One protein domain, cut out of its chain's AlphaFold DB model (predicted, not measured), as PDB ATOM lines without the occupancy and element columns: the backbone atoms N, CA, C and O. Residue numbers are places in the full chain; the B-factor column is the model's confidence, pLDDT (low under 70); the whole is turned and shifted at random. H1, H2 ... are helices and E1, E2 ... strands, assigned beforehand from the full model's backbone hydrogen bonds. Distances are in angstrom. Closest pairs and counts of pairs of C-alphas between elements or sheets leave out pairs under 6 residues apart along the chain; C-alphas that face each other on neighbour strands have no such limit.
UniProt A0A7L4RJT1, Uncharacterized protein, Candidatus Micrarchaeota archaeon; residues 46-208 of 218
ATOM      1  N   CYS A  46     -99.989  17.855 182.223       79.12
ATOM      2  CA  CYS A  46     -99.221  17.451 181.057       79.12
ATOM      3  C   CYS A  46     -98.001  16.605 181.461       79.12
ATOM      4  O   CYS A  46     -97.855  15.486 180.966       79.12
ATOM      5  N   VAL A  47     -97.175  17.081 182.404       83.88
ATOM      6  CA  VAL A  47     -95.990  16.348 182.899       83.88
ATOM      7  C   VAL A  47     -96.395  14.981 183.448       83.88
ATOM      8  O   VAL A  47     -95.797  13.963 183.109       83.88
ATOM      9  N   THR A  48     -97.469  14.930 184.239       86.06
ATOM     10  CA  THR A  48     -97.980  13.676 184.813       86.06
ATOM     11  C   THR A  48     -98.389  12.678 183.727       86.06
ATOM     12  O   THR A  48     -98.125  11.482 183.851       86.06
ATOM     13  N   ARG A  49     -99.011  13.148 182.639       86.00
ATOM     14  CA  ARG A  49     -99.405  12.300 181.502       86.00
ATOM     15  C   ARG A  49     -98.202  11.824 180.696       86.00
ATOM     16  O   ARG A  49     -98.126  10.633 180.405       86.00
ATOM     17  N   ALA A  50     -97.259  12.714 180.388       87.81
ATOM     18  CA  ALA A  50     -96.026  12.358 179.689       87.81
ATOM     19  C   ALA A  50     -95.220  11.321 180.489       87.81
ATOM     20  O   ALA A  50     -94.812  10.296 179.945       87.81
ATOM     21  N   GLN A  51     -95.078  11.526 181.803       90.50
ATOM     22  CA  GLN A  51     -94.398  10.589 182.696       90.50
ATOM     23  C   GLN A  51     -95.153   9.260 182.833       90.50
ATOM     24  O   GLN A  51     -94.534   8.195 182.855       90.50
ATOM     25  N   GLY A  52     -96.487   9.301 182.895       89.75
ATOM     26  CA  GLY A  52     -97.329   8.108 182.908       89.75
ATOM     27  C   GLY A  52     -97.143   7.257 181.651       89.75
ATOM     28  O   GLY A  52     -96.939   6.048 181.758       89.75
ATOM     29  N   LEU A  53     -97.131   7.888 180.472       90.44
ATOM     30  CA  LEU A  53     -96.879   7.200 179.206       90.44
ATOM     31  C   LEU A  53     -95.452   6.642 179.135       90.44
ATOM     32  O   LEU A  53     -95.278   5.469 178.805       90.44
ATOM     33  N   ALA A  54     -94.441   7.439 179.493       92.31
ATOM     34  CA  ALA A  54     -93.048   6.991 179.525       92.31
ATOM     35  C   ALA A  54     -92.877   5.769 180.443       92.31
ATOM     36  O   ALA A  54     -92.256   4.780 180.059       92.31
ATOM     37  N   SER A  55     -93.492   5.793 181.632       93.75
ATOM     38  CA  SER A  55     -93.474   4.668 182.572       93.75
ATOM     39  C   SER A  55     -94.190   3.432 182.021       93.75
ATOM     40  O   SER A  55     -93.698   2.317 182.194       93.75
ATOM     41  N   ALA A  56     -95.311   3.609 181.314       92.06
ATOM     42  CA  ALA A  56     -96.028   2.510 180.673       92.06
ATOM     43  C   ALA A  56     -95.192   1.854 179.562       92.06
ATOM     44  O   ALA A  56     -95.074   0.629 179.532       92.06
ATOM     45  N   ILE A  57     -94.563   2.643 178.687       93.31
ATOM     46  CA  ILE A  57     -93.662   2.133 177.640       93.31
ATOM     47  C   ILE A  57     -92.484   1.397 178.282       93.31
ATOM     48  O   ILE A  57     -92.234   0.236 177.964       93.31
ATOM     49  N   ARG A  58     -91.826   2.030 179.260       94.19
ATOM     50  CA  ARG A  58     -90.718   1.456 180.036       94.19
ATOM     51  C   ARG A  58     -91.093   0.108 180.654       94.19
ATOM     52  O   ARG A  58     -90.327  -0.843 180.554       94.19
ATOM     53  N   SER A  59     -92.271   0.012 181.270       93.50
ATOM     54  CA  SER A  59     -92.756  -1.231 181.874       93.50
ATOM     55  C   SER A  59     -93.003  -2.317 180.833       93.50
ATOM     56  O   SER A  59     -92.674  -3.469 181.085       93.50
ATOM     57  N   ASN A  60     -93.564  -1.976 179.670       93.44
ATOM     58  CA  ASN A  60     -93.788  -2.954 178.608       93.44
ATOM     59  C   ASN A  60     -92.469  -3.467 178.022       93.44
ATOM     60  O   ASN A  60     -92.320  -4.675 177.868       93.44
ATOM     61  N   ILE A  61     -91.499  -2.580 177.768       91.94
ATOM     62  CA  ILE A  61     -90.153  -2.977 177.330       91.94
ATOM     63  C   ILE A  61     -89.519  -3.894 178.384       91.94
ATOM     64  O   ILE A  61     -89.085  -4.992 178.057       91.94
ATOM     65  N   ALA A  62     -89.523  -3.493 179.659       91.75
ATOM     66  CA  ALA A  62     -88.957  -4.299 180.738       91.75
ATOM     67  C   ALA A  62     -89.618  -5.685 180.857       91.75
ATOM     68  O   ALA A  62     -88.924  -6.673 181.086       91.75
ATOM     69  N   ASN A  63     -90.936  -5.778 180.653       91.31
ATOM     70  CA  ASN A  63     -91.652  -7.054 180.672       91.31
ATOM     71  C   ASN A  63     -91.220  -7.969 179.521       91.31
ATOM     72  O   ASN A  63     -91.018  -9.154 179.752       91.31
ATOM     73  N   VAL A  64     -91.025  -7.428 178.313       90.56
ATOM     74  CA  VAL A  64     -90.520  -8.217 177.175       90.56
ATOM     75  C   VAL A  64     -89.092  -8.689 177.439       90.56
ATOM     76  O   VAL A  64     -88.776  -9.856 177.243       90.56
ATOM     77  N   LEU A  65     -88.234  -7.807 177.955       89.06
ATOM     78  CA  LEU A  65     -86.833  -8.138 178.228       89.06
ATOM     79  C   LEU A  65     -86.667  -9.180 179.338       89.06
ATOM     80  O   LEU A  65     -85.789 -10.038 179.259       89.06
ATOM     81  N   THR A  66     -87.517  -9.138 180.362       87.69
ATOM     82  CA  THR A  66     -87.469 -10.077 181.495       87.69
ATOM     83  C   THR A  66     -88.328 -11.326 181.292       87.69
ATOM     84  O   THR A  66     -88.311 -12.213 182.147       87.69
ATOM     85  N   ALA A  67     -89.046 -11.438 180.169       85.94
ATOM     86  CA  ALA A  67     -89.866 -12.603 179.881       85.94
ATOM     87  C   ALA A  67     -89.009 -13.884 179.812       85.94
ATOM     88  O   ALA A  67     -87.945 -13.876 179.175       85.94
ATOM     89  N   PRO A  68     -89.466 -14.982 180.453       76.50
ATOM     90  CA  PRO A  68     -88.787 -16.276 180.418       76.50
ATOM     91  C   PRO A  68     -89.052 -17.044 179.116       76.50
ATOM     92  O   PRO A  68     -88.387 -18.042 178.852       76.50
ATOM     93  N   VAL A  69     -90.050 -16.617 178.339       72.94
ATOM     94  CA  VAL A  69     -90.441 -17.248 177.080       72.94
ATOM     95  C   VAL A  69     -89.528 -16.745 175.966       72.94
ATOM     96  O   VAL A  69     -89.179 -15.565 175.905       72.94
ATOM     97  N   GLU A  70     -89.115 -17.665 175.107       69.19
ATOM     98  CA  GLU A  70     -88.354 -17.366 173.900       69.19
ATOM     99  C   GLU A  70     -89.268 -16.672 172.873       69.19
ATOM    100  O   GLU A  70     -90.422 -17.064 172.724       69.19
ATOM    101  N   ASP A  71     -88.763 -15.649 172.176       74.44
ATOM    102  CA  ASP A  71     -89.512 -14.883 171.161       74.44
ATOM    103  C   ASP A  71     -90.718 -14.086 171.717       74.44
ATOM    104  O   ASP A  71     -91.779 -13.990 171.093       74.44
ATOM    105  N   GLU A  72     -90.560 -13.474 172.898       85.31
ATOM    106  CA  GLU A  72     -91.592 -12.617 173.495       85.31
ATOM    107  C   GLU A  72     -91.793 -11.335 172.677       85.31
ATOM    108  O   GLU A  72     -90.853 -10.591 172.373       85.31
ATOM    109  N   ARG A  73     -93.061 -11.032 172.385       85.19
ATOM    110  CA  ARG A  73     -93.473  -9.871 171.596       85.19
ATOM    111  C   ARG A  73     -94.477  -9.019 172.350       85.19
ATOM    112  O   ARG A  73     -95.504  -9.509 172.817       85.19
ATOM    113  N   LYS A  74     -94.282  -7.702 172.308       89.94
ATOM    114  CA  LYS A  74     -95.300  -6.731 172.708       89.94
ATOM    115  C   LYS A  74     -95.531  -5.700 171.622       89.94
ATOM    116  O   LYS A  74     -94.595  -5.130 171.077       89.94
ATOM    117  N   VAL A  75     -96.805  -5.434 171.354       89.69
ATOM    118  CA  VAL A  75     -97.228  -4.328 170.496       89.69
ATOM    119  C   VAL A  75     -97.998  -3.339 171.345       89.69
ATOM    120  O   VAL A  75     -98.958  -3.705 172.026       89.69
ATOM    121  N   ILE A  76     -97.524  -2.099 171.353       91.69
ATOM    122  CA  ILE A  76     -98.052  -1.016 172.171       91.69
ATOM    123  C   ILE A  76     -98.784  -0.055 171.235       91.69
ATOM    124  O   ILE A  76     -98.123   0.592 170.420       91.69
ATOM    125  N   PRO A  77    -100.121   0.054 171.317       90.62
ATOM    126  CA  PRO A  77    -100.860   1.037 170.538       90.62
ATOM    127  C   PRO A  77    -100.515   2.453 170.998       90.62
ATOM    128  O   PRO A  77    -100.384   2.719 172.196       90.62
ATOM    129  N   LEU A  78    -100.371   3.358 170.034       90.44
ATOM    130  CA  LEU A  78    -100.015   4.750 170.269       90.44
ATOM    131  C   LEU A  78    -101.222   5.653 169.999       90.44
ATOM    132  O   LEU A  78    -101.743   5.760 168.879       90.44
ATOM    133  N   GLU A  79    -101.667   6.322 171.057       87.19
ATOM    134  CA  GLU A  79    -102.738   7.308 170.986       87.19
ATOM    135  C   GLU A  79    -102.271   8.572 170.266       87.19
ATOM    136  O   GLU A  79    -101.106   8.948 170.319       87.19
ATOM    137  N   ARG A  80    -103.182   9.291 169.602       82.31
ATOM    138  CA  ARG A  80    -102.801  10.519 168.873       82.31
ATOM    139  C   ARG A  80    -102.349  11.659 169.791       82.31
ATOM    140  O   ARG A  80    -101.736  12.615 169.320       82.31
ATOM    141  N   VAL A  81    -102.747  11.618 171.063       80.88
ATOM    142  CA  VAL A  81    -102.634  12.727 172.020       80.88
ATOM    143  C   VAL A  81    -102.373  12.202 173.432       80.88
ATOM    144  O   VAL A  81    -102.889  11.153 173.808       80.88
ATOM    145  N   LEU A  82    -101.613  12.952 174.238       74.31
ATOM    146  CA  LEU A  82    -101.287  12.591 175.630       74.31
ATOM    147  C   LEU A  82    -102.461  12.750 176.605       74.31
ATOM    148  O   LEU A  82    -102.471  12.149 177.680       74.31
ATOM    149  N   SER A  83    -103.421  13.611 176.274       65.06
ATOM    150  CA  SER A  83    -104.550  13.937 177.140       65.06
ATOM    151  C   SER A  83    -105.793  14.235 176.314       65.06
ATOM    152  O   SER A  83    -105.733  14.949 175.312       65.06
ATOM    153  N   ILE A  84    -106.927  13.706 176.770       53.44
ATOM    154  CA  ILE A  84    -108.263  14.036 176.278       53.44
ATOM    155  C   ILE A  84    -108.884  14.948 177.345       53.44
ATOM    156  O   ILE A  84    -109.516  14.484 178.290       53.44
ATOM    157  N   GLY A  85    -108.618  16.251 177.247       50.16
ATOM    158  CA  GLY A  85    -109.164  17.292 178.124       50.16
ATOM    159  C   GLY A  85    -109.636  18.489 177.296       50.16
ATOM    160  O   GLY A  85    -109.079  18.751 176.236       50.16
ATOM    161  N   GLN A  86    -110.675  19.186 177.769       41.72
ATOM    162  CA  GLN A  86    -111.605  20.031 176.991       41.72
ATOM    163  C   GLN A  86    -111.047  21.193 176.137       41.72
ATOM    164  O   GLN A  86    -111.855  21.865 175.499       41.72
ATOM    165  N   SER A  87    -109.740  21.451 176.053       46.00
ATOM    166  CA  SER A  87    -109.255  22.533 175.177       46.00
ATOM    167  C   SER A  87    -107.970  22.279 174.401       46.00
ATOM    168  O   SER A  87    -107.798  22.923 173.376       46.00
ATOM    169  N   ASP A  88    -107.091  21.359 174.809       54.28
ATOM    170  CA  ASP A  88    -105.770  21.247 174.182       54.28
ATOM    171  C   ASP A  88    -105.388  19.775 173.981       54.28
ATOM    172  O   ASP A  88    -104.942  19.081 174.894       54.28
ATOM    173  N   TYR A  89    -105.589  19.286 172.756       62.75
ATOM    174  CA  TYR A  89    -105.039  18.020 172.283       62.75
ATOM    175  C   TYR A  89    -103.511  18.125 172.250       62.75
ATOM    176  O   TYR A  89    -102.929  18.580 171.263       62.75
ATOM    177  N   VAL A  90    -102.855  17.738 173.345       72.75
ATOM    178  CA  VAL A  90    -101.394  17.779 173.435       72.75
ATOM    179  C   VAL A  90    -100.816  16.646 172.587       72.75
ATOM    180  O   VAL A  90    -100.790  15.481 172.994       72.75
ATOM    181  N   LYS A  91    -100.391  17.006 171.374       82.62
ATOM    182  CA  LYS A  91     -99.596  16.160 170.476       82.62
ATOM    183  C   LYS A  91     -98.261  15.848 171.137       82.62
ATOM    184  O   LYS A  91     -97.801  16.634 171.964       82.62
ATOM    185  N   TYR A  92     -97.627  14.748 170.766       86.12
ATOM    186  CA  TYR A  92     -96.358  14.338 171.349       86.12
ATOM    187  C   TYR A  92     -95.558  13.464 170.391       86.12
ATOM    188  O   TYR A  92     -96.130  12.849 169.496       86.12
ATOM    189  N   GLY A  93     -94.248  13.415 170.610       88.25
ATOM    190  CA  GLY A  93     -93.340  12.431 170.041       88.25
ATOM    191  C   GLY A  93     -92.750  11.554 171.140       88.25
ATOM    192  O   GLY A  93     -92.729  11.935 172.316       88.25
ATOM    193  N   ILE A  94     -92.287  10.372 170.749       90.38
ATOM    194  CA  ILE A  94     -91.512   9.485 171.617       90.38
ATOM    195  C   ILE A  94     -90.161   9.258 170.952       90.38
ATOM    196  O   ILE A  94     -90.111   8.924 169.770       90.38
ATOM    197  N   THR A  95     -89.090   9.376 171.724       90.81
ATOM    198  CA  THR A  95     -87.741   9.011 171.298       90.81
ATOM    199  C   THR A  95     -87.231   7.903 172.204       90.81
ATOM    200  O   THR A  95     -87.312   8.007 173.427       90.81
ATOM    201  N   ILE A  96     -86.731   6.822 171.611       91.00
ATOM    202  CA  ILE A  96     -86.070   5.732 172.325       91.00
ATOM    203  C   ILE A  96     -84.620   5.689 171.866       91.00
ATOM    204  O   ILE A  96     -84.354   5.347 170.721       91.00
ATOM    205  N   THR A  97     -83.693   6.023 172.754       91.06
ATOM    206  CA  THR A  97     -82.264   6.135 172.447       91.06
ATOM    207  C   THR A  97     -81.491   5.015 173.123       91.06
ATOM    208  O   THR A  97     -81.651   4.774 174.321       91.06
ATOM    209  N   ASN A  98     -80.612   4.349 172.384       89.56
ATOM    210  CA  ASN A  98     -79.671   3.400 172.951       89.56
ATOM    211  C   ASN A  98     -78.516   4.139 173.638       89.56
ATOM    212  O   ASN A  98     -77.810   4.933 173.022       89.56
ATOM    213  N   ARG A  99     -78.283   3.827 174.911       88.38
ATOM    214  CA  ARG A  99     -77.115   4.257 175.671       88.38
ATOM    215  C   ARG A  99     -76.297   3.039 176.079       88.38
ATOM    216  O   ARG A  99     -76.725   2.253 176.924       88.38
ATOM    217  N   ILE A 100     -75.080   2.975 175.549       84.50
ATOM    218  CA  ILE A 100     -74.049   1.995 175.904       84.50
ATOM    219  C   ILE A 100     -73.056   2.697 176.844       84.50
ATOM    220  O   ILE A 100     -72.180   3.431 176.375       84.50
ATOM    221  N   PRO A 101     -73.207   2.579 178.174       78.31
ATOM    222  CA  PRO A 101     -72.220   3.113 179.097       78.31
ATOM    223  C   PRO A 101     -70.922   2.299 178.989       78.31
ATOM    224  O   PRO A 101     -70.947   1.073 178.921       78.31
ATOM    225  N   GLY A 102     -69.769   2.970 178.976       73.44
ATOM    226  CA  GLY A 102     -68.481   2.274 179.051       73.44
ATOM    227  C   GLY A 102     -68.301   1.537 180.390       73.44
ATOM    228  O   GLY A 102     -68.836   1.960 181.415       73.44
ATOM    229  N   GLY A 103     -67.510   0.458 180.401       75.31
ATOM    230  CA  GLY A 103     -67.160  -0.289 181.619       75.31
ATOM    231  C   GLY A 103     -68.182  -1.362 182.015       75.31
ATOM    232  O   GLY A 103     -68.748  -2.022 181.148       75.31
ATOM    233  N   ASP A 104     -68.409  -1.565 183.322       75.25
ATOM    234  CA  ASP A 104     -69.222  -2.666 183.878       75.25
ATOM    235  C   ASP A 104     -70.745  -2.433 183.895       75.25
ATOM    236  O   ASP A 104     -71.510  -3.343 184.206       75.25
ATOM    237  N   GLN A 105     -71.210  -1.249 183.500       79.31
ATOM    238  CA  GLN A 105     -72.632  -0.902 183.556       79.31
ATOM    239  C   GLN A 105     -73.445  -1.575 182.438       79.31
ATOM    240  O   GLN A 105     -72.957  -1.668 181.313       79.31
ATOM    241  N   PRO A 106     -74.681  -2.037 182.713       81.38
ATOM    242  CA  PRO A 106     -75.546  -2.595 181.679       81.38
ATOM    243  C   PRO A 106     -75.919  -1.527 180.648       81.38
ATOM    244  O   PRO A 106     -76.008  -0.339 180.973       81.38
ATOM    245  N   ASN A 107     -76.193  -1.963 179.420       89.00
ATOM    246  CA  ASN A 107     -76.733  -1.074 178.402       89.00
ATOM    247  C   ASN A 107     -78.138  -0.607 178.800       89.00
ATOM    248  O   ASN A 107     -78.822  -1.251 179.601       89.00
ATOM    249  N   SER A 108     -78.587   0.522 178.256       90.81
ATOM    250  CA  SER A 108     -79.911   1.048 178.575       90.81
ATOM    251  C   SER A 108     -80.593   1.717 177.394       90.81
ATOM    252  O   SER A 108     -79.964   2.434 176.627       90.81
ATOM    253  N   LEU A 109     -81.901   1.518 177.292       91.69
ATOM    254  CA  LEU A 109     -82.779   2.289 176.425       91.69
ATOM    255  C   LEU A 109     -83.300   3.484 177.220       91.69
ATOM    256  O   LEU A 109     -83.918   3.293 178.268       91.69
ATOM    257  N   ILE A 110     -83.049   4.697 176.741       92.81
ATOM    258  CA  ILE A 110     -83.620   5.936 177.271       92.81
ATOM    259  C   ILE A 110     -84.907   6.207 176.506       92.81
ATOM    260  O   ILE A 110     -84.874   6.313 175.289       92.81
ATOM    261  N   ILE A 111     -86.024   6.321 177.212       93.88
ATOM    262  CA  ILE A 111     -87.326   6.665 176.652       93.88
ATOM    263  C   ILE A 111     -87.625   8.106 177.029       93.88
ATOM    264  O   ILE A 111     -87.640   8.439 178.214       93.88
ATOM    265  N   GLU A 112     -87.911   8.931 176.034       92.75
ATOM    266  CA  GLU A 112     -88.297  10.326 176.191       92.75
ATOM    267  C   GLU A 112     -89.642  10.551 175.505       92.75
ATOM    268  O   GLU A 112     -89.850  10.152 174.363       92.75
ATOM    269  N   VAL A 113     -90.573  11.183 176.212       90.25
ATOM    270  CA  VAL A 113     -91.894  11.560 175.713       90.25
ATOM    271  C   VAL A 113     -91.966  13.077 175.737       90.25
ATOM    272  O   VAL A 113     -91.961  13.688 176.811       90.25
ATOM    273  N   VAL A 114     -92.033  13.676 174.549       87.44
ATOM    274  CA  VAL A 114     -91.963  15.127 174.367       87.44
ATOM    275  C   VAL A 114     -93.205  15.621 173.616       87.44
ATOM    276  O   VAL A 114     -93.360  15.364 172.423       87.44
ATOM    277  N   PRO A 115     -94.109  16.347 174.280       80.94
ATOM    278  CA  PRO A 115     -95.184  17.109 173.679       80.94
ATOM    279  C   PRO A 115     -94.730  18.087 172.597       80.94
ATOM    280  O   PRO A 115     -93.795  18.871 172.770       80.94
ATOM    281  N   THR A 116     -95.479  18.139 171.502       71.94
ATOM    282  CA  THR A 116     -95.292  19.138 170.454       71.94
ATOM    283  C   THR A 116     -95.873  20.474 170.925       71.94
ATOM    284  O   THR A 116     -97.085  20.617 171.063       71.94
ATOM    285  N   GLY A 117     -95.013  21.467 171.162       63.66
ATOM    286  CA  GLY A 117     -95.425  22.838 171.505       63.66
ATOM    287  C   GLY A 117     -95.372  23.202 172.993       63.66
ATOM    288  O   GLY A 117     -95.556  24.372 173.316       63.66
ATOM    289  N   ALA A 118     -95.056  22.258 173.887       67.25
ATOM    290  CA  ALA A 118     -94.849  22.521 175.315       67.25
ATOM    291  C   ALA A 118     -93.524  21.895 175.780       67.25
ATOM    292  O   ALA A 118     -93.491  20.739 176.190       67.25
ATOM    293  N   LYS A 119     -92.427  22.661 175.696       65.19
ATOM    294  CA  LYS A 119     -91.068  22.173 176.009       65.19
ATOM    295  C   LYS A 119     -90.876  21.779 177.478       65.19
ATOM    296  O   LYS A 119     -90.057  20.914 177.761       65.19
ATOM    297  N   ASP A 120     -91.649  22.381 178.378       72.06
ATOM    298  CA  ASP A 120     -91.532  22.169 179.830       72.06
ATOM    299  C   ASP A 120     -92.394  21.006 180.339       72.06
ATOM    300  O   ASP A 120     -92.388  20.677 181.522       72.06
ATOM    301  N   CYS A 121     -93.164  20.388 179.448       75.81
ATOM    302  CA  CYS A 121     -93.897  19.180 179.748       75.81
ATOM    303  C   CYS A 121     -93.124  18.020 179.142       75.81
ATOM    304  O   CYS A 121     -93.155  17.855 177.940       75.81
ATOM    305  N   ASN A 122     -92.405  17.228 179.921       84.56
ATOM    306  CA  ASN A 122     -91.706  16.057 179.405       84.56
ATOM    307  C   ASN A 122     -91.851  14.884 180.370       84.56
ATOM    308  O   ASN A 122     -92.145  15.046 181.553       84.56
ATOM    309  N   GLY A 123     -91.696  13.684 179.829       87.62
ATOM    310  CA  GLY A 123     -91.641  12.455 180.602       87.62
ATOM    311  C   GLY A 123     -90.485  11.610 180.116       87.62
ATOM    312  O   GLY A 123     -90.147  11.637 178.933       87.62
ATOM    313  N   GLY A 124     -89.879  10.848 181.014       91.94
ATOM    314  CA  GLY A 124     -88.791   9.979 180.610       91.94
ATOM    315  C   GLY A 124     -88.458   8.888 181.604       91.94
ATOM    316  O   GLY A 124     -88.986   8.815 182.718       91.94
ATOM    317  N   GLY A 125     -87.572   8.008 181.166       92.25
ATOM    318  CA  GLY A 125     -87.042   6.932 181.982       92.25
ATOM    319  C   GLY A 125     -86.076   6.061 181.202       92.25
ATOM    320  O   GLY A 125     -85.854   6.260 180.013       92.25
ATOM    321  N   ASN A 126     -85.509   5.076 181.883       93.56
ATOM    322  CA  ASN A 126     -84.571   4.138 181.289       93.56
ATOM    323  C   ASN A 126     -84.970   2.685 181.570       93.56
ATOM    324  O   ASN A 126     -85.540   2.370 182.619       93.56
ATOM    325  N   VAL A 127     -84.651   1.797 180.632       93.06
ATOM    326  CA  VAL A 127     -84.721   0.340 180.808       93.06
ATOM    327  C   VAL A 127     -83.340  -0.235 180.565       93.06
ATOM    328  O   VAL A 127     -82.770  -0.011 179.503       93.06
ATOM    329  N   ALA A 128     -82.803  -0.962 181.541       91.31
ATOM    330  CA  ALA A 128     -81.551  -1.685 181.366       91.31
ATOM    331  C   ALA A 128     -81.777  -2.963 180.550       91.31
ATOM    332  O   ALA A 128     -82.813  -3.616 180.695       91.31
ATOM    333  N   TYR A 129     -80.799  -3.328 179.731       88.69
ATOM    334  CA  TYR A 129     -80.799  -4.570 178.971       88.69
ATOM    335  C   TYR A 129     -79.388  -5.197 178.962       88.69
ATOM    336  O   TYR A 129     -78.408  -4.492 179.240       88.69
ATOM    337  N   PRO A 130     -79.265  -6.516 178.711       84.19
ATOM    338  CA  PRO A 130     -77.981  -7.219 178.761       84.19
ATOM    339  C   PRO A 130     -76.945  -6.615 177.808       84.19
ATOM    340  O   PRO A 130     -77.281  -6.138 176.723       84.19
ATOM    341  N   LYS A 131     -75.667  -6.638 178.193       82.50
ATOM    342  CA  LYS A 131     -74.585  -6.047 177.384       82.50
ATOM    343  C   LYS A 131     -74.361  -6.781 176.071       82.50
ATOM    344  O   LYS A 131     -73.927  -6.194 175.086       82.50
ATOM    345  N   GLU A 132     -74.646  -8.069 176.103       78.56
ATOM    346  CA  GLU A 132     -74.469  -9.041 175.040       78.56
ATOM    347  C   GLU A 132     -75.628  -8.984 174.035       78.56
ATOM    348  O   GLU A 132     -75.540  -9.558 172.947       78.56
ATOM    349  N   ALA A 133     -76.717  -8.290 174.389       80.94
ATOM    350  CA  ALA A 133     -77.862  -8.138 173.517       80.94
ATOM    351  C   ALA A 133     -77.601  -7.072 172.446       80.94
ATOM    352  O   ALA A 133     -77.141  -5.960 172.716       80.94
ATOM    353  N   THR A 134     -77.940  -7.414 171.210       80.56
ATOM    354  CA  THR A 134     -77.851  -6.526 170.056       80.56
ATOM    355  C   THR A 134     -79.212  -5.893 169.796       80.56
ATOM    356  O   THR A 134     -80.207  -6.596 169.612       80.56
ATOM    357  N   LEU A 135     -79.254  -4.561 169.763       80.00
ATOM    358  CA  LEU A 135     -80.447  -3.814 169.373       80.00
ATOM    359  C   LEU A 135     -80.540  -3.699 167.854       80.00
ATOM    360  O   LEU A 135     -79.556  -3.386 167.182       80.00
ATOM    361  N   VAL A 136     -81.742  -3.908 167.336       78.94
ATOM    362  CA  VAL A 136     -82.088  -3.717 165.931       78.94
ATOM    363  C   VAL A 136     -83.296  -2.794 165.866       78.94
ATOM    364  O   VAL A 136     -84.290  -3.016 166.556       78.94
ATOM    365  N   TYR A 137     -83.200  -1.752 165.047       77.75
ATOM    366  CA  TYR A 137     -84.273  -0.792 164.829       77.75
ATOM    367  C   TYR A 137     -84.924  -1.043 163.467       77.75
ATOM    368  O   TYR A 137     -84.224  -1.053 162.454       77.75
ATOM    369  N   GLY A 138     -86.237  -1.259 163.455       70.62
ATOM    370  CA  GLY A 138     -87.062  -1.360 162.252       70.62
ATOM    371  C   GLY A 138     -87.497   0.008 161.724       70.62
ATOM    372  O   GLY A 138     -87.542   0.994 162.467       70.62
ATOM    373  N   GLY A 139     -87.781   0.081 160.420       59.22
ATOM    374  CA  GLY A 139     -88.440   1.245 159.816       59.22
ATOM    375  C   GLY A 139     -87.555   2.466 159.512       59.22
ATOM    376  O   GLY A 139     -88.095   3.519 159.165       59.22
ATOM    377  N   PHE A 140     -86.220   2.353 159.588       55.09
ATOM    378  CA  PHE A 140     -85.288   3.416 159.178       55.09
ATOM    379  C   PHE A 140     -84.391   3.015 157.999       55.09
ATOM    380  O   PHE A 140     -83.868   1.901 157.964       55.09
ATOM    381  N   PRO A 141     -84.096   3.943 157.069       42.88
ATOM    382  CA  PRO A 141     -83.036   3.743 156.091       42.88
ATOM    383  C   PRO A 141     -81.668   3.797 156.788       42.88
ATOM    384  O   PRO A 141     -81.152   4.883 157.006       42.88
ATOM    385  N   ALA A 142     -81.114   2.633 157.152       44.12
ATOM    386  CA  ALA A 142     -79.708   2.260 157.433       44.12
ATOM    387  C   ALA A 142     -78.739   3.204 158.211       44.12
ATOM    388  O   ALA A 142     -77.596   2.803 158.442       44.12
ATOM    389  N   GLY A 143     -79.130   4.409 158.630       43.22
ATOM    390  CA  GLY A 143     -78.219   5.480 159.052       43.22
ATOM    391  C   GLY A 143     -78.223   5.807 160.544       43.22
ATOM    392  O   GLY A 143     -77.163   6.108 161.079       43.22
ATOM    393  N   ASP A 144     -79.364   5.697 161.231       55.69
ATOM    394  CA  ASP A 144     -79.481   6.006 162.665       55.69
ATOM    395  C   ASP A 144     -79.754   4.720 163.459       55.69
ATOM    396  O   ASP A 144     -80.892   4.325 163.693       55.69
ATOM    397  N   LYS A 145     -78.682   4.020 163.849       64.75
ATOM    398  CA  LYS A 145     -78.753   2.767 164.631       64.75
ATOM    399  C   LYS A 145     -78.842   2.995 166.141       64.75
ATOM    400  O   LYS A 145     -78.697   2.050 166.911       64.75
ATOM    401  N   GLU A 146     -79.015   4.240 166.572       75.44
ATOM    402  CA  GLU A 146     -78.928   4.618 167.983       75.44
ATOM    403  C   GLU A 146     -80.240   5.168 168.539       75.44
ATOM    404  O   GLU A 146     -80.376   5.245 169.759       75.44
ATOM    405  N   LYS A 147     -81.223   5.494 167.692       84.62
ATOM    406  CA  LYS A 147     -82.505   6.057 168.129       84.62
ATOM    407  C   LYS A 147     -83.698   5.569 167.305       84.62
ATOM    408  O   LYS A 147     -83.597   5.392 166.098       84.62
ATOM    409  N   LEU A 148     -84.842   5.432 167.971       87.31
ATOM    410  CA  LEU A 148     -86.159   5.197 167.386       87.31
ATOM    411  C   LEU A 148     -87.073   6.371 167.716       87.31
ATOM    412  O   LEU A 148     -87.365   6.633 168.881       87.31
ATOM    413  N   GLU A 149     -87.538   7.056 166.682       88.12
ATOM    414  CA  GLU A 149     -88.484   8.163 166.790       88.12
ATOM    415  C   GLU A 149     -89.884   7.693 166.381       88.12
ATOM    416  O   GLU A 149     -90.076   7.081 165.324       88.12
ATOM    417  N   LEU A 150     -90.869   7.988 167.227       88.44
ATOM    418  CA  LEU A 150     -92.282   7.707 167.003       88.44
ATOM    419  C   LEU A 150     -93.051   9.032 166.983       88.44
ATOM    420  O   LEU A 150     -92.917   9.844 167.903       88.44
ATOM    421  N   ASP A 151     -93.914   9.206 165.981       88.75
ATOM    422  CA  ASP A 151     -94.848  10.333 165.863       88.75
ATOM    423  C   ASP A 151     -96.297   9.821 165.846       88.75
ATOM    424  O   ASP A 151     -96.883   9.596 164.780       88.75
ATOM    425  N   PRO A 152     -96.913   9.625 167.026       88.50
ATOM    426  CA  PRO A 152     -98.290   9.153 167.130       88.50
ATOM    427  C   PRO A 152     -99.341  10.093 166.547       88.50
ATOM    428  O   PRO A 152    -100.468   9.662 166.281       88.50
ATOM    429  N   TYR A 153     -99.008  11.367 166.345       85.06
ATOM    430  CA  TYR A 153     -99.927  12.335 165.765       85.06
ATOM    431  C   TYR A 153     -99.855  12.351 164.228       85.06
ATOM    432  O   TYR A 153    -100.891  12.520 163.582       85.06
ATOM    433  N   GLY A 154     -98.667  12.140 163.648       77.19
ATOM    434  CA  GLY A 154     -98.409  12.253 162.206       77.19
ATOM    435  C   GLY A 154     -98.294  13.711 161.749       77.19
ATOM    436  O   GLY A 154     -98.865  14.100 160.732       77.19
ATOM    437  N   GLY A 155     -97.659  14.548 162.573       64.75
ATOM    438  CA  GLY A 155     -97.551  15.997 162.381       64.75
ATOM    439  C   GLY A 155     -96.176  16.471 161.929       64.75
ATOM    440  O   GLY A 155     -96.027  17.656 161.628       64.75
ATOM    441  N   ILE A 156     -95.181  15.585 161.898       65.00
ATOM    442  CA  ILE A 156     -93.865  15.880 161.338       65.00
ATOM    443  C   ILE A 156     -93.975  15.819 159.809       65.00
ATOM    444  O   ILE A 156     -94.423  14.828 159.236       65.00
ATOM    445  N   ALA A 157     -93.596  16.906 159.132       54.66
ATOM    446  CA  ALA A 157     -93.691  17.009 157.678       54.66
ATOM    447  C   ALA A 157     -92.919  15.867 156.992       54.66
ATOM    448  O   ALA A 157     -91.706  15.757 157.146       54.66
ATOM    449  N   GLY A 158     -93.631  15.027 156.234       58.88
ATOM    450  CA  GLY A 158     -93.056  13.882 155.519       58.88
ATOM    451  C   GLY A 158     -92.945  12.584 156.329       58.88
ATOM    452  O   GLY A 158     -92.491  11.587 155.776       58.88
ATOM    453  N   ALA A 159     -93.374  12.561 157.597       66.44
ATOM    454  CA  ALA A 159     -93.441  11.340 158.396       66.44
ATOM    455  C   ALA A 159     -94.877  10.800 158.450       66.44
ATOM    456  O   ALA A 159     -95.828  11.526 158.741       66.44
ATOM    457  N   GLU A 160     -95.037   9.507 158.176       80.44
ATOM    458  CA  GLU A 160     -96.297   8.811 158.421       80.44
ATOM    459  C   GLU A 160     -96.503   8.595 159.921       80.44
ATOM    460  O   GLU A 160     -95.550   8.434 160.687       80.44
ATOM    461  N   ARG A 161     -97.771   8.573 160.333       86.81
ATOM    462  CA  ARG A 161     -98.161   8.373 161.727       86.81
ATOM    463  C   ARG A 161     -97.645   7.034 162.261       86.81
ATOM    464  O   ARG A 161     -97.929   5.986 161.686       86.81
ATOM    465  N   SER A 162     -97.030   7.069 163.436       89.12
ATOM    466  CA  SER A 162     -96.742   5.883 164.242       89.12
ATOM    467  C   SER A 162     -98.017   5.383 164.912       89.12
ATOM    468  O   SER A 162     -98.583   6.057 165.772       89.12
ATOM    469  N   TRP A 163     -98.491   4.202 164.534       89.81
ATOM    470  CA  TRP A 163     -99.685   3.612 165.143       89.81
ATOM    471  C   TRP A 163     -99.337   2.688 166.296       89.81
ATOM    472  O   TRP A 163    -100.061   2.658 167.293       89.81
ATOM    473  N   TYR A 164     -98.223   1.968 166.176       91.12
ATOM    474  CA  TYR A 164     -97.797   1.008 167.178       91.12
ATOM    475  C   TYR A 164     -96.281   1.045 167.373       91.12
ATOM    476  O   TYR A 164     -95.521   1.197 166.420       91.12
ATOM    477  N   LEU A 165     -95.851   0.858 168.618       91.62
ATOM    478  CA  LEU A 165     -94.479   0.491 168.955       91.62
ATOM    479  C   LEU A 165     -94.423  -1.029 169.103       91.62
ATOM    480  O   LEU A 165     -95.111  -1.595 169.958       91.62
ATOM    481  N   VAL A 166     -93.612  -1.678 168.276       89.56
ATOM    482  CA  VAL A 166     -93.380  -3.123 168.337       89.56
ATOM    483  C   VAL A 166     -92.062  -3.376 169.055       89.56
ATOM    484  O   VAL A 166     -91.049  -2.751 168.758       89.56
ATOM    485  N   ILE A 167     -92.091  -4.284 170.027       90.06
ATOM    486  CA  ILE A 167     -90.925  -4.741 170.778       90.06
ATOM    487  C   ILE A 167     -90.901  -6.258 170.686       90.06
ATOM    488  O   ILE A 167     -91.901  -6.918 170.982       90.06
ATOM    489  N   LEU A 168     -89.759  -6.806 170.301       87.62
ATOM    490  CA  LEU A 168     -89.562  -8.236 170.141       87.62
ATOM    491  C   LEU A 168     -88.212  -8.626 170.740       87.62
ATOM    492  O   LEU A 168     -87.177  -8.091 170.352       87.62
ATOM    493  N   LYS A 169     -88.229  -9.558 171.691       87.50
ATOM    494  CA  LYS A 169     -87.028 -10.207 172.217       87.50
ATOM    495  C   LYS A 169     -86.914 -11.571 171.562       87.50
ATOM    496  O   LYS A 169     -87.712 -12.451 171.865       87.50
ATOM    497  N   CYS A 170     -85.918 -11.756 170.706       82.00
ATOM    498  CA  CYS A 170     -85.673 -13.051 170.088       82.00
ATOM    499  C   CYS A 170     -84.993 -14.021 171.063       82.00
ATOM    500  O   CYS A 170     -84.222 -13.619 171.940       82.00
ATOM    501  N   LYS A 171     -85.211 -15.319 170.852       78.81
ATOM    502  CA  LYS A 171     -84.472 -16.403 171.501       78.81
ATOM    503  C   LYS A 171     -82.962 -16.196 171.377       78.81
ATOM    504  O   LYS A 171     -82.451 -15.945 170.285       78.81
ATOM    505  N   THR A 172     -82.232 -16.407 172.470       76.81
ATOM    506  CA  THR A 172     -80.767 -16.451 172.451       76.81
ATOM    507  C   THR A 172     -80.281 -17.584 171.545       76.81
ATOM    508  O   THR A 172     -80.661 -18.741 171.741       76.81
ATOM    509  N   LYS A 173     -79.403 -17.293 170.577       68.31
ATOM    510  CA  LYS A 173     -78.735 -18.341 169.787       68.31
ATOM    511  C   LYS A 173     -77.225 -18.284 169.932       68.31
ATOM    512  O   LYS A 173     -76.631 -17.236 170.181       68.31
ATOM    513  N   TYR A 174     -76.619 -19.456 169.787       65.69
ATOM    514  CA  TYR A 174     -75.179 -19.642 169.842       65.69
ATOM    515  C   TYR A 174     -74.606 -19.483 168.440       65.69
ATOM    516  O   TYR A 174     -74.910 -20.276 167.547       65.69
ATOM    517  N   TRP A 175     -73.789 -18.449 168.248       61.09
ATOM    518  CA  TRP A 175     -73.037 -18.267 167.011       61.09
ATOM    519  C   TRP A 175     -71.667 -18.938 167.133       61.09
ATOM    520  O   TRP A 175     -71.002 -18.771 168.157       61.09
ATOM    521  N   GLN A 176     -71.246 -19.666 166.091       55.88
ATOM    522  CA  GLN A 176     -70.072 -20.556 166.112       55.88
ATOM    523  C   GLN A 176     -68.754 -19.873 166.527       55.88
ATOM    524  O   GLN A 176     -67.861 -20.556 167.013       55.88
ATOM    525  N   GLU A 177     -68.650 -18.544 166.421       59.12
ATOM    526  CA  GLU A 177     -67.440 -17.786 166.785       59.12
ATOM    527  C   GLU A 177     -67.666 -16.685 167.844       59.12
ATOM    528  O   GLU A 177     -66.723 -15.998 168.222       59.12
ATOM    529  N   GLY A 178     -68.899 -16.488 168.338       62.56
ATOM    530  CA  GLY A 178     -69.264 -15.283 169.108       62.56
ATOM    531  C   GLY A 178     -69.959 -15.503 170.451       62.56
ATOM    532  O   GLY A 178     -70.320 -14.522 171.096       62.56
ATOM    533  N   GLY A 179     -70.175 -16.753 170.869       67.88
ATOM    534  CA  GLY A 179     -70.930 -17.056 172.087       67.88
ATOM    535  C   GLY A 179     -72.445 -16.819 171.940       67.88
ATOM    536  O   GLY A 179     -72.949 -16.701 170.816       67.88
ATOM    537  N   PRO A 180     -73.199 -16.823 173.056       71.31
ATOM    538  CA  PRO A 180     -74.633 -16.562 173.037       71.31
ATOM    539  C   PRO A 180     -74.896 -15.098 172.673       71.31
ATOM    540  O   PRO A 180     -74.351 -14.193 173.299       71.31
ATOM    541  N   LYS A 181     -75.760 -14.868 171.684       73.19
ATOM    542  CA  LYS A 181     -76.254 -13.530 171.349       73.19
ATOM    543  C   LYS A 181     -77.751 -13.449 171.578       73.19
ATOM    544  O   LYS A 181     -78.496 -14.346 171.186       73.19
ATOM    545  N   GLU A 182     -78.175 -12.357 172.195       79.19
ATOM    546  CA  GLU A 182     -79.578 -11.982 172.341       79.19
ATOM    547  C   GLU A 182     -79.878 -10.830 171.380       79.19
ATOM    548  O   GLU A 182     -79.014  -9.990 171.130       79.19
ATOM    549  N   TYR A 183     -81.082 -10.794 170.812       80.69
ATOM    550  CA  TYR A 183     -81.491  -9.720 169.910       80.69
ATOM    551  C   TYR A 183     -82.784  -9.097 170.395       80.69
ATOM    552  O   TYR A 183     -83.743  -9.795 170.731       80.69
ATOM    553  N   ILE A 184     -82.789  -7.771 170.411       84.56
ATOM    554  CA  ILE A 184     -83.937  -6.959 170.782       84.56
ATOM    555  C   ILE A 184     -84.276  -6.112 169.562       84.56
ATOM    556  O   ILE A 184     -83.477  -5.281 169.134       84.56
ATOM    557  N   TYR A 185     -85.456  -6.338 169.005       85.56
ATOM    558  CA  TYR A 185     -85.979  -5.587 167.879       85.56
ATOM    559  C   TYR A 185     -87.007  -4.566 168.364       85.56
ATOM    560  O   TYR A 185     -87.913  -4.893 169.137       85.56
ATOM    561  N   LEU A 186     -86.836  -3.324 167.925       87.69
ATOM    562  CA  LEU A 186     -87.730  -2.206 168.190       87.69
ATOM    563  C   LEU A 186     -88.169  -1.618 166.856       87.69
ATOM    564  O   LEU A 186     -87.318  -1.241 166.057       87.69
ATOM    565  N   ASP A 187     -89.472  -1.491 166.633       87.00
ATOM    566  CA  ASP A 187     -89.989  -0.995 165.360       87.00
ATOM    567  C   ASP A 187     -91.094   0.052 165.522       87.00
ATOM    568  O   ASP A 187     -91.904   0.026 166.459       87.00
ATOM    569  N   ASN A 188     -91.083   0.997 164.582       87.88
ATOM    570  CA  ASN A 188     -92.090   2.025 164.394       87.88
ATOM    571  C   ASN A 188     -93.091   1.544 163.341       87.88
ATOM    572  O   ASN A 188     -92.971   1.878 162.157       87.88
ATOM    573  N   CYS A 189     -94.118   0.815 163.777       87.50
ATOM    574  CA  CYS A 189     -95.137   0.372 162.846       87.50
ATOM    575  C   CYS A 189     -96.097   1.511 162.478       87.50
ATOM    576  O   CYS A 189     -96.799   2.094 163.320       87.50
ATOM    577  N   ARG A 190     -96.156   1.777 161.173       87.50
ATOM    578  CA  ARG A 190     -96.984   2.815 160.545       87.50
ATOM    579  C   ARG A 190     -98.286   2.281 159.945       87.50
ATOM    580  O   ARG A 190     -99.110   3.074 159.488       87.50
ATOM    581  N   ASP A 191     -98.514   0.969 159.990       86.75
ATOM    582  CA  ASP A 191     -99.794   0.397 159.580       86.75
ATOM    583  C   ASP A 191    -100.878   0.721 160.616       86.75
ATOM    584  O   ASP A 191    -100.700   0.575 161.825       86.75
ATOM    585  N   SER A 192    -102.033   1.163 160.129       85.81
ATOM    586  CA  SER A 192    -103.216   1.398 160.954       85.81
ATOM    587  C   SER A 192    -103.814   0.112 161.536       85.81
ATOM    588  O   SER A 192    -104.450   0.145 162.595       85.81
ATOM    589  N   GLN A 193    -103.606  -1.024 160.868       85.94
ATOM    590  CA  GLN A 193    -104.098  -2.325 161.287       85.94
ATOM    591  C   GLN A 193    -103.023  -3.084 162.057       85.94
ATOM    592  O   GLN A 193    -101.902  -3.262 161.591       85.94
ATOM    593  N   LEU A 194    -103.407  -3.627 163.215       81.56
ATOM    594  CA  LEU A 194    -102.512  -4.409 164.069       81.56
ATOM    595  C   LEU A 194    -101.850  -5.580 163.322       81.56
ATOM    596  O   LEU A 194    -100.708  -5.918 163.611       81.56
ATOM    597  N   ILE A 195    -102.557  -6.194 162.366       81.75
ATOM    598  CA  ILE A 195    -102.052  -7.345 161.610       81.75
ATOM    599  C   ILE A 195    -100.887  -6.981 160.683       81.75
ATOM    600  O   ILE A 195     -99.991  -7.794 160.504       81.75
ATOM    601  N   GLY A 196    -100.849  -5.751 160.160       78.19
ATOM    602  CA  GLY A 196     -99.731  -5.274 159.340       78.19
ATOM    603  C   GLY A 196     -98.462  -5.012 160.152       78.19
ATOM    604  O   GLY A 196     -97.364  -5.077 159.615       78.19
ATOM    605  N   CYS A 197     -98.604  -4.791 161.462       78.44
ATOM    606  CA  CYS A 197     -97.493  -4.645 162.409       78.44
ATOM    607  C   CYS A 197     -97.024  -5.968 163.017       78.44
ATOM    608  O   CYS A 197     -96.083  -6.001 163.809       78.44
ATOM    609  N   ILE A 198     -97.765  -7.044 162.757       68.81
ATOM    610  CA  ILE A 198     -97.590  -8.345 163.384       68.81
ATOM    611  C   ILE A 198     -97.733  -9.405 162.302       68.81
ATOM    612  O   ILE A 198     -98.726 -10.131 162.242       68.81
ATOM    613  N   ASP A 199     -96.721  -9.513 161.453       69.19
ATOM    614  CA  ASP A 199     -96.595 -10.671 160.583       69.19
ATOM    615  C   ASP A 199     -95.635 -11.681 161.225       69.19
ATOM    616  O   ASP A 199     -94.463 -11.391 161.476       69.19
ATOM    617  N   PHE A 200     -96.129 -12.888 161.510       60.00
ATOM    618  CA  PHE A 200     -95.303 -13.974 162.045       60.00
ATOM    619  C   PHE A 200     -94.163 -14.341 161.092       60.00
ATOM    620  O   PHE A 200     -93.088 -14.694 161.564       60.00
ATOM    621  N   ALA A 201     -94.341 -14.169 159.778       64.81
ATOM    622  CA  ALA A 201     -93.256 -14.358 158.822       64.81
ATOM    623  C   ALA A 201     -92.149 -13.300 158.978       64.81
ATOM    624  O   ALA A 201     -90.988 -13.588 158.697       64.81
ATOM    625  N   GLN A 202     -92.461 -12.086 159.445       65.62
ATOM    626  CA  GLN A 202     -91.444 -11.077 159.767       65.62
ATOM    627  C   GLN A 202     -90.734 -11.402 161.081       65.62
ATOM    628  O   GLN A 202     -89.516 -11.273 161.154       65.62
ATOM    629  N   VAL A 203     -91.465 -11.887 162.090       64.56
ATOM    630  CA  VAL A 203     -90.872 -12.368 163.350       64.56
ATOM    631  C   VAL A 203     -89.936 -13.544 163.087       64.56
ATOM    632  O   VAL A 203     -88.834 -13.563 163.617       64.56
ATOM    633  N   GLU A 204     -90.320 -14.489 162.230       65.44
ATOM    634  CA  GLU A 204     -89.452 -15.595 161.822       65.44
ATOM    635  C   GLU A 204     -88.258 -15.132 160.989       65.44
ATOM    636  O   GLU A 204     -87.202 -15.724 161.104       65.44
ATOM    637  N   LYS A 205     -88.351 -14.069 160.187       68.38
ATOM    638  CA  LYS A 205     -87.173 -13.510 159.498       68.38
ATOM    639  C   LYS A 205     -86.230 -12.780 160.464       68.38
ATOM    640  O   LYS A 205     -85.026 -13.030 160.466       68.38
ATOM    641  N   CYS A 206     -86.790 -11.978 161.369       67.00
ATOM    642  CA  CYS A 206     -86.057 -11.278 162.423       67.00
ATOM    643  C   CYS A 206     -85.394 -12.240 163.422       67.00
ATOM    644  O   CYS A 206     -84.202 -12.146 163.705       67.00
ATOM    645  N   CYS A 207     -86.150 -13.198 163.951       70.38
ATOM    646  CA  CYS A 207     -85.702 -14.170 164.947       70.38
ATOM    647  C   CYS A 207     -85.275 -15.514 164.332       70.38
ATOM    648  O   CYS A 207     -84.978 -16.459 165.071       70.38
ATOM    649  N   GLY A 208     -85.193 -15.622 163.001       61.84
ATOM    650  CA  GLY A 208     -84.762 -16.802 162.231       61.84
ATOM    651  C   GLY A 208     -83.489 -16.558 161.426       61.84
ATOM    652  O   GLY A 208     -83.415 -16.855 160.246       61.84
TER     653      GLY A 208
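AT A GLANCE: This is residues 46 to 208 of the 218 residues of an uncharacterized protein of Candidatus Micrarchaeota archaeon (UniProt A0A7L4RJT1). Two twisted four-stranded sheets are partly face to face as a sandwich, their strands running nearly in line, and the long helix H1 runs lengthwise over both. The short helices H2 and H3 graze the sheet of E1, E7, E8 and E5, whose long hairpin E7 and E8 reaches toward one end of the long axis. The printed part has 163 residues, with three named helices and eight named strands in the order H1, E1 to E8, H2, H3. One sheet, E1 E7 E8 E5, is mixed, the other, E4 E3 E2 E6, all antiparallel; the class is mixed, helices and strands. The whole is compact, with a radius of gyration of the C-alphas of 16.3 A, yet elongated in outline, spanning 58 by 37 by 31 A.

IN THESE COORDINATES: H1, residues 46 to 66, is 29.9 A long and begins at C-alpha 46 (-99.221, 17.451, 181.057). E1 is residues 72 to 77, E2 92 to 99 with 22.1 A, E3 107 to 115 with 26.3 A, E4 123 to 129 with 20.2 A, E5 133 to 137 and E6 147 to 150. E7, residues 164 to 175, is 31.4 A long and bends by 54 degrees at residue 172; E8, residues 179 to 189, is 31.2 A long. H2 is residues 194 to 197, and H3, residues 200 to 206, ends at C-alpha 206 (-86.057, -11.278, 162.423).

HOW THE PARTS SIT: The parts of the sheets that face each other are 10.1 A centre to centre. E2, E3 and E4 form a meander, each strand the antiparallel neighbour of the one before; N 95 and O 112 are 2.9 A apart, N 109 and O 127 2.8 A. E6 is antiparallel to E2, with N 96 and O 148 at 2.8 A. E7 is antiparallel to E1, N 74 to O 167 2.8 A, and to E8, N 168 to O 185 2.9 A; E8 and E5 are parallel, N 136 to O 184 2.9 A. H1 makes two layers with each sheet, a helix on one face: its height is 7.3 A over E4 and, only just, E3, where 3 of its C-alphas fall, and 11.6 A over E1 and E7. Its closest C-alphas to E4 are those of Gln 51 and Gly 123, 3.9 A. H2 and H3 only graze the sheet E1 E7 E8 E5. In H1 and H3 every O i to N i+4 pair is within hydrogen-bond range; H2 is too short for one.

THE WHOLE: The farthest C-alphas, of Gln 86 and Gln 176, are 59.1 A apart. The printed part has no cut. The links E1 to E2 and E6 to E7 are long. Mean pLDDT of the printed part is 79.1, with 40 residues under 70, among them 83 to 89, 139 to 145 and 198 to 206.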